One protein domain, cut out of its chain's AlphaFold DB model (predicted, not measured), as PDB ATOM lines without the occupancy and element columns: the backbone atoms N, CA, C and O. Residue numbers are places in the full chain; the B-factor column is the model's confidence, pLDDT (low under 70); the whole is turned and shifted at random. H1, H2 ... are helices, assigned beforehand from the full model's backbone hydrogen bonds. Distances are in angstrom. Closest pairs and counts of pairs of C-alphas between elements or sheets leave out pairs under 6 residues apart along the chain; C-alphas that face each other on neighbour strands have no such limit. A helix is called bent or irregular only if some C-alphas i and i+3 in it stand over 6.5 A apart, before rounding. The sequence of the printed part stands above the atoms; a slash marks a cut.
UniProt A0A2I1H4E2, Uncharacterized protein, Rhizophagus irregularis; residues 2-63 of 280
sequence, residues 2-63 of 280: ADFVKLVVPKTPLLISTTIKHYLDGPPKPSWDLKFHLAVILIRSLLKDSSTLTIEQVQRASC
ATOM      1  N   ALA A   2       2.902  86.947  97.490       63.00
ATOM      2  CA  ALA A   2       3.830  87.480  98.503       63.00
ATOM      3  C   ALA A   2       4.830  86.450  99.079       63.00
ATOM      4  O   ALA A   2       6.022  86.733  99.137       63.00
ATOM      5  N   ASP A   3       4.385  85.242  99.437       67.12
ATOM      6  CA  ASP A   3       5.288  84.226 100.007       67.12
ATOM      7  C   ASP A   3       6.263  83.626  98.978       67.12
ATOM      8  O   ASP A   3       7.404  83.328  99.316       67.12
ATOM      9  N   PHE A   4       5.873  83.553  97.701       66.69
ATOM     10  CA  PHE A   4       6.792  83.193  96.615       66.69
ATOM     11  C   PHE A   4       7.865  84.276  96.413       66.69
ATOM     12  O   PHE A   4       9.046  83.962  96.291       66.69
ATOM     13  N   VAL A   5       7.487  85.560  96.471       69.38
ATOM     14  CA  VAL A   5       8.442  86.683  96.403       69.38
ATOM     15  C   VAL A   5       9.455  86.615  97.555       69.38
ATOM     16  O   VAL A   5      10.650  86.760  97.308       69.38
ATOM     17  N   LYS A   6       9.017  86.301  98.785       74.25
ATOM     18  CA  LYS A   6       9.919  86.099  99.939       74.25
ATOM     19  C   LYS A   6      10.932  84.967  99.736       74.25
ATOM     20  O   LYS A   6      12.017  85.045 100.299       74.25
ATOM     21  N   LEU A   7      10.607  83.938  98.950       72.94
ATOM     22  CA  LEU A   7      11.536  82.847  98.629       72.94
ATOM     23  C   LEU A   7      12.488  83.184  97.477       72.94
ATOM     24  O   LEU A   7      13.638  82.755  97.501       72.94
ATOM     25  N   VAL A   8      12.033  83.946  96.477       75.81
ATOM     26  CA  VAL A   8      12.839  84.278  95.288       75.81
ATOM     27  C   VAL A   8      13.786  85.455  95.533       75.81
ATOM     28  O   VAL A   8      14.934  85.396  95.098       75.81
ATOM     29  N   VAL A   9      13.368  86.498  96.262       80.25
ATOM     30  CA  VAL A   9      14.199  87.696  96.510       80.25
ATOM     31  C   VAL A   9      15.567  87.358  97.139       80.25
ATOM     32  O   VAL A   9      16.575  87.825  96.600       80.25
ATOM     33  N   PRO A  10      15.678  86.485  98.165       88.12
ATOM     34  CA  PRO A  10      16.972  86.046  98.704       88.12
ATOM     35  C   PRO A  10      17.869  85.295  97.706       88.12
ATOM     36  O   PRO A  10      19.060  85.131  97.955       88.12
ATOM     37  N   LYS A  11      17.326  84.824  96.574       87.94
ATOM     38  CA  LYS A  11      18.074  84.130  95.514       87.94
ATOM     39  C   LYS A  11      18.582  85.073  94.422       87.94
ATOM     40  O   LYS A  11      19.316  84.626  93.547       87.94
ATOM     41  N   THR A  12      18.278  86.370  94.490       85.69
ATOM     42  CA  THR A  12      18.747  87.367  93.509       85.69
ATOM     43  C   THR A  12      20.272  87.338  93.291       85.69
ATOM     44  O   THR A  12      20.682  87.274  92.133       85.69
ATOM     45  N   PRO A  13      21.142  87.266  94.328       93.25
ATOM     46  CA  PRO A  13      22.593  87.180  94.118       93.25
ATOM     47  C   PRO A  13      23.027  85.892  93.400       93.25
ATOM     48  O   PRO A  13      23.937  85.917  92.572       93.25
ATOM     49  N   LEU A  14      22.346  84.771  93.673       92.94
ATOM     50  CA  LEU A  14      22.571  83.499  92.984       92.94
ATOM     51  C   LEU A  14      22.196  83.615  91.500       92.94
ATOM     52  O   LEU A  14      22.992  83.229  90.653       92.94
ATOM     53  N   LEU A  15      21.034  84.193  91.177       91.12
ATOM     54  CA  LEU A  15      20.577  84.378  89.795       91.12
ATOM     55  C   LEU A  15      21.485  85.332  88.996       91.12
ATOM     56  O   LEU A  15      21.782  85.059  87.833       91.12
ATOM     57  N   ILE A  16      21.990  86.401  89.621       89.38
ATOM     58  CA  ILE A  16      22.978  87.303  89.005       89.38
ATOM     59  C   ILE A  16      24.289  86.550  88.735       89.38
ATOM     60  O   ILE A  16      24.780  86.559  87.608       89.38
ATOM     61  N   SER A  17      24.828  85.832  89.730       94.56
ATOM     62  CA  SER A  17      26.060  85.048  89.562       94.56
ATOM     63  C   SER A  17      25.915  83.959  88.492       94.56
ATOM     64  O   SER A  17      26.809  83.786  87.666       94.56
ATOM     65  N   THR A  18      24.774  83.267  88.449       94.12
ATOM     66  CA  THR A  18      24.449  82.279  87.412       94.12
ATOM     67  C   THR A  18      24.347  82.911  86.026       94.12
ATOM     68  O   THR A  18      24.836  82.310  85.075       94.12
ATOM     69  N   THR A  19      23.777  84.114  85.900       94.12
ATOM     70  CA  THR A  19      23.733  84.849  84.623       94.12
ATOM     71  C   THR A  19      25.136  85.172  84.119       94.12
ATOM     72  O   THR A  19      25.452  84.876  82.972       94.12
ATOM     73  N   ILE A  20      26.002  85.713  84.983       94.56
ATOM     74  CA  ILE A  20      27.392  86.037  84.625       94.56
ATOM     75  C   ILE A  20      28.138  84.769  84.183       94.56
ATOM     76  O   ILE A  20      28.712  84.741  83.098       94.56
ATOM     77  N   LYS A  21      28.063  83.689  84.972       94.25
ATOM     78  CA  LYS A  21      28.701  82.404  84.640       94.25
ATOM     79  C   LYS A  21      28.183  81.793  83.344       94.25
ATOM     80  O   LYS A  21      28.970  81.285  82.565       94.25
ATOM     81  N   HIS A  22      26.885  81.889  83.068       94.81
ATOM     82  CA  HIS A  22      26.306  81.378  81.825       94.81
ATOM     83  C   HIS A  22      26.898  82.046  80.570       94.81
ATOM     84  O   HIS A  22      27.024  81.387  79.543       94.81
ATOM     85  N   TYR A  23      27.284  83.325  80.652       94.06
ATOM     86  CA  TYR A  23      27.941  84.036  79.550       94.06
ATOM     87  C   TYR A  23      29.470  83.883  79.525       94.06
ATOM     88  O   TYR A  23      30.043  83.935  78.441       94.06
ATOM     89  N   LEU A  24      30.130  83.702  80.676       95.06
ATOM     90  CA  LEU A  24      31.591  83.538  80.754       95.06
ATOM     91  C   LEU A  24      32.048  82.084  80.556       95.06
ATOM     92  O   LEU A  24      32.949  81.824  79.764       95.06
ATOM     93  N   ASP A  25      31.414  81.148  81.264       95.44
ATOM     94  CA  ASP A  25      31.757  79.719  81.291       95.44
ATOM     95  C   ASP A  25      30.920  78.904  80.280       95.44
ATOM     96  O   ASP A  25      31.222  77.744  79.996       95.44
ATOM     97  N   GLY A  26      29.847  79.503  79.751       90.94
ATOM     98  CA  GLY A  26      28.839  78.844  78.921       90.94
ATOM     99  C   GLY A  26      27.709  78.173  79.725       90.94
ATOM    100  O   GLY A  26      27.697  78.173  80.963       90.94
ATOM    101  N   PRO A  27      26.705  77.598  79.040       92.06
ATOM    102  CA  PRO A  27      25.623  76.876  79.695       92.06
ATOM    103  C   PRO A  27      26.082  75.496  80.213       92.06
ATOM    104  O   PRO A  27      26.927  74.857  79.587       92.06
ATOM    105  N   PRO A  28      25.469  74.943  81.283       90.25
ATOM    106  CA  PRO A  28      25.788  73.591  81.774       90.25
ATOM    107  C   PRO A  28      25.552  72.470  80.751       90.25
ATOM    108  O   PRO A  28      26.058  71.354  80.912       90.25
ATOM    109  N   LYS A  29      24.727  72.752  79.737       90.00
ATOM    110  CA  LYS A  29      24.385  71.888  78.609       90.00
ATOM    111  C   LYS A  29      24.164  72.751  77.363       90.00
ATOM    112  O   LYS A  29      23.537  73.797  77.508       90.00
ATOM    113  N   PRO A  30      24.610  72.346  76.159       88.25
ATOM    114  CA  PRO A  30      24.466  73.161  74.947       88.25
ATOM    115  C   PRO A  30      23.023  73.555  74.604       88.25
ATOM    116  O   PRO A  30      22.812  74.579  73.966       88.25
ATOM    117  N   SER A  31      22.034  72.760  75.025       85.69
ATOM    118  CA  SER A  31      20.607  73.062  74.837       85.69
ATOM    119  C   SER A  31      20.010  74.058  75.833       85.69
ATOM    120  O   SER A  31      18.905  74.545  75.608       85.69
ATOM    121  N   TRP A  32      20.689  74.358  76.943       90.31
ATOM    122  CA  TRP A  32      20.124  75.209  77.988       90.31
ATOM    123  C   TRP A  32      20.368  76.674  77.653       90.31
ATOM    124  O   TRP A  32      21.482  77.168  77.816       90.31
ATOM    125  N   ASP A  33      19.315  77.388  77.258       91.00
ATOM    126  CA  ASP A  33      19.350  78.849  77.237       91.00
ATOM    127  C   ASP A  33      19.447  79.435  78.665       91.00
ATOM    128  O   ASP A  33      19.337  78.733  79.681       91.00
ATOM    129  N   LEU A  34      19.670  80.748  78.756       90.44
ATOM    130  CA  LEU A  34      19.797  81.445  80.036       90.44
ATOM    131  C   LEU A  34      18.543  81.291  80.911       90.44
ATOM    132  O   LEU A  34      18.653  81.123  82.126       90.44
ATOM    133  N   LYS A  35      17.350  81.340  80.311       87.62
ATOM    134  CA  LYS A  35      16.067  81.276  81.020       87.62
ATOM    135  C   LYS A  35      15.882  79.904  81.665       87.62
ATOM    136  O   LYS A  35      15.550  79.826  82.849       87.62
ATOM    137  N   PHE A  36      16.153  78.840  80.918       85.62
ATOM    138  CA  PHE A  36      16.101  77.463  81.388       85.62
ATOM    139  C   PHE A  36      17.163  77.201  82.461       85.62
ATOM    140  O   PHE A  36      16.851  76.664  83.525       85.62
ATOM    141  N   HIS A  37      18.399  77.662  82.248       89.94
ATOM    142  CA  HIS A  37      19.473  77.541  83.235       89.94
ATOM    143  C   HIS A  37      19.110  78.221  84.570       89.94
ATOM    144  O   HIS A  37      19.242  77.606  85.632       89.94
ATOM    145  N   LEU A  38      18.595  79.456  84.532       89.00
ATOM    146  CA  LEU A  38      18.140  80.175  85.726       89.00
ATOM    147  C   LEU A  38      16.955  79.475  86.409       89.00
ATOM    148  O   LEU A  38      16.948  79.364  87.637       89.00
ATOM    149  N   ALA A  39      15.990  78.952  85.643       84.56
ATOM    150  CA  ALA A  39      14.856  78.201  86.181       84.56
ATOM    151  C   ALA A  39      15.305  76.934  86.931       84.56
ATOM    152  O   ALA A  39      14.874  76.702  88.064       84.56
ATOM    153  N   VAL A  40      16.227  76.152  86.355       84.81
ATOM    154  CA  VAL A  40      16.779  74.951  87.002       84.81
ATOM    155  C   VAL A  40      17.555  75.306  88.273       84.81
ATOM    156  O   VAL A  40      17.391  74.636  89.295       84.81
ATOM    157  N   ILE A  41      18.372  76.366  88.257       89.94
ATOM    158  CA  ILE A  41      19.119  76.809  89.444       89.94
ATOM    159  C   ILE A  41      18.181  77.296  90.556       89.94
ATOM    160  O   ILE A  41      18.400  76.946  91.721       89.94
ATOM    161  N   LEU A  42      17.119  78.032  90.214       85.81
ATOM    162  CA  LEU A  42      16.108  78.472  91.174       85.81
ATOM    163  C   LEU A  42      15.403  77.273  91.821       85.81
ATOM    164  O   LEU A  42      15.396  77.163  93.046       85.81
ATOM    165  N   ILE A  43      14.890  76.337  91.016       81.12
ATOM    166  CA  ILE A  43      14.222  75.120  91.504       81.12
ATOM    167  C   ILE A  43      15.171  74.293  92.381       81.12
ATOM    168  O   ILE A  43      14.785  73.876  93.472       81.12
ATOM    169  N   ARG A  44      16.434  74.115  91.971       84.56
ATOM    170  CA  ARG A  44      17.437  73.391  92.767       84.56
ATOM    171  C   ARG A  44      17.713  74.065  94.113       84.56
ATOM    172  O   ARG A  44      17.915  73.360  95.098       84.56
ATOM    173  N   SER A  45      17.725  75.400  94.180       85.19
ATOM    174  CA  SER A  45      17.855  76.091  95.467       85.19
ATOM    175  C   SER A  45      16.615  75.903  96.336       85.19
ATOM    176  O   SER A  45      16.768  75.618  97.518       85.19
ATOM    177  N   LEU A  46      15.410  76.030  95.776       80.50
ATOM    178  CA  LEU A  46      14.164  75.899  96.536       80.50
ATOM    179  C   LEU A  46      13.977  74.477  97.095       80.50
ATOM    180  O   LEU A  46      13.574  74.325  98.242       80.50
ATOM    181  N   LEU A  47      14.355  73.444  96.333       77.00
ATOM    182  CA  LEU A  47      14.371  72.046  96.791       77.00
ATOM    183  C   LEU A  47      15.441  71.756  97.857       77.00
ATOM    184  O   LEU A  47      15.328  70.780  98.592       77.00
ATOM    185  N   LYS A  48      16.495  72.576  97.947       83.56
ATOM    186  CA  LYS A  48      17.453  72.492  99.057       83.56
ATOM    187  C   LYS A  48      16.855  73.117 100.319       83.56
ATOM    188  O   LYS A  48      16.930  72.520 101.390       83.56
ATOM    189  N   ASP A  49      16.236  74.287 100.178       79.12
ATOM    190  CA  ASP A  49      15.621  75.021 101.288       79.12
ATOM    191  C   ASP A  49      14.368  74.314 101.840       79.12
ATOM    192  O   ASP A  49      14.054  74.454 103.016       79.12
ATOM    193  N   SER A  50      13.658  73.506 101.042       74.25
ATOM    194  CA  SER A  50      12.469  72.778 101.517       74.25
ATOM    195  C   SER A  50      12.767  71.774 102.634       74.25
ATOM    196  O   SER A  50      11.860  71.415 103.375       74.25
ATOM    197  N   SER A  51      14.029  71.364 102.809       79.56
ATOM    198  CA  SER A  51      14.475  70.564 103.961       79.56
ATOM    199  C   SER A  51      14.434  71.317 105.302       79.56
ATOM    200  O   SER A  51      14.497  70.686 106.353       79.56
ATOM    201  N   THR A  52      14.321  72.651 105.279       81.12
ATOM    202  CA  THR A  52      14.263  73.515 106.471       81.12
ATOM    203  C   THR A  52      12.882  74.134 106.707       81.12
ATOM    204  O   THR A  52      12.750  75.017 107.552       81.12
ATOM    205  N   LEU A  53      11.866  73.726 105.942       78.69
ATOM    206  CA  LEU A  53      10.501  74.261 105.991       78.69
ATOM    207  C   LEU A  53       9.505  73.160 106.369       78.69
ATOM    208  O   LEU A  53       9.726  71.988 106.071       78.69
ATOM    209  N   THR A  54       8.382  73.533 106.985       82.06
ATOM    210  CA  THR A  54       7.271  72.589 107.196       82.06
ATOM    211  C   THR A  54       6.535  72.311 105.882       82.06
ATOM    212  O   THR A  54       6.599  73.105 104.935       82.06
ATOM    213  N   ILE A  55       5.790  71.202 105.817       77.62
ATOM    214  CA  ILE A  55       5.013  70.824 104.626       77.62
ATOM    215  C   ILE A  55       4.029  71.944 104.254       77.62
ATOM    216  O   ILE A  55       3.961  72.354 103.098       77.62
ATOM    217  N   GLU A  56       3.351  72.536 105.236       79.31
ATOM    218  CA  GLU A  56       2.357  73.601 105.044       79.31
ATOM    219  C   GLU A  56       3.004  74.893 104.520       79.31
ATOM    220  O   GLU A  56       2.384  75.644 103.763       79.31
ATOM    221  N   GLN A  57       4.253  75.174 104.910       77.06
ATOM    222  CA  GLN A  57       5.023  76.305 104.385       77.06
ATOM    223  C   GLN A  57       5.403  76.080 102.917       77.06
ATOM    224  O   GLN A  57       5.209  76.981 102.096       77.06
ATOM    225  N   VAL A  58       5.882  74.880 102.570       77.44
ATOM    226  CA  VAL A  58       6.213  74.511 101.185       77.44
ATOM    227  C   VAL A  58       4.962  74.522 100.302       77.44
ATOM    228  O   VAL A  58       4.987  75.104  99.215       77.44
ATOM    229  N   GLN A  59       3.849  73.955 100.768       75.25
ATOM    230  CA  GLN A  59       2.563  73.989 100.068       75.25
ATOM    231  C   GLN A  59       2.082  75.430  99.861       75.25
ATOM    232  O   GLN A  59       1.827  75.823  98.727       75.25
ATOM    233  N   ARG A  60       2.041  76.274 100.903       76.31
ATOM    234  CA  ARG A  60       1.619  77.687 100.775       76.31
ATOM    235  C   ARG A  60       2.457  78.469  99.757       76.31
ATOM    236  O   ARG A  60       1.926  79.319  99.044       76.31
ATOM    237  N   ALA A  61       3.751  78.174  99.675       71.56
ATOM    238  CA  ALA A  61       4.665  78.790  98.722       71.56
ATOM    239  C   ALA A  61       4.518  78.280  97.275       71.56
ATOM    240  O   ALA A  61       4.712  79.053  96.335       71.56
ATOM    241  N   SER A  62       4.204  76.993  97.090       68.75
ATOM    242  CA  SER A  62       4.202  76.321  95.781       68.75
ATOM    243  C   SER A  62       2.814  76.173  95.149       68.75
ATOM    244  O   SER A  62       2.717  76.173  93.926       68.75
ATOM    245  N   CYS A  63       1.736  76.150  95.938       67.44
ATOM    246  CA  CYS A  63       0.338  76.091  95.494       67.44
ATOM    247  C   CYS A  63      -0.195  77.448  94.988       67.44
ATOM    248  O   CYS A  63      -1.317  77.854  95.305       67.44
TER     249      CYS A  63
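AT A GLANCE: This is residues 2 to 63 of the 280 residues of an uncharacterized protein of Rhizophagus irregularis (UniProt A0A2I1H4E2). A helical hairpin, in which the arm H1b of a bent first helix and H2 run side by side opposite ways, is joined at one end by a loop, and at the other end the short H3 folds back to meet the arm H1a. Residues 51 to 56, at the turn from H2 into H3, stick out. The printed part has 62 residues with three named helices, H1, H2 and H3 in that order, and no named strand; its class is all helix. It is elongated, spanning 38 by 20 by 17 A, and only just loose, close to compact, with a radius of gyration of the C-alphas of 13.2 A.

IN THESE COORDINATES: H1, residues 2 to 24, was assigned as one helix by its hydrogen bonds but is bent, with C-alphas 10 and 13 lying 7.3 A apart. Its arm H1a, residues 2 to 10, measures 13.2 A and begins at C-alpha 2 (3.830, 87.480, 98.503); H1b, residues 13 to 24, measures 16.5 A. H2, residues 34 to 52, measures 28.1 A from C-alpha 34 (19.797, 81.445, 80.036). H3, residues 55 to 62, measures 10.4 A and ends at C-alpha 62 (4.202, 76.321, 95.781).

HOW THE PARTS SIT: H1a and H1b stand at a steep tilt of 54 degrees. H1b and H2 form a helical hairpin and touch, H2 with residues 34 to 42 alone; their closest C-alphas, Leu 15 and Leu 38, are 6.3 A apart. Their tilt of 35.5 degrees, opposite ways, is only just steep. H1a touches H3 about perpendicular, at 85 degrees, the closest C-alphas being Phe 4 and Ala 61 at 5.3 A. H1b and H3 are apart. Every O i to N i+4 pair is within hydrogen-bond range in H1b and H3, against 4 of 5 in H1a and 13 of 15 in H2.

THE WHOLE: The C-alphas farthest apart, Leu 24 and Glu 56, are 39.3 A apart. The printed part has no cut, the link H1 to H2 is short and the link H2 to H3 is tight. Mean pLDDT of the printed part is 83.8, with residues 2 to 5 and 62 to 63 under 70.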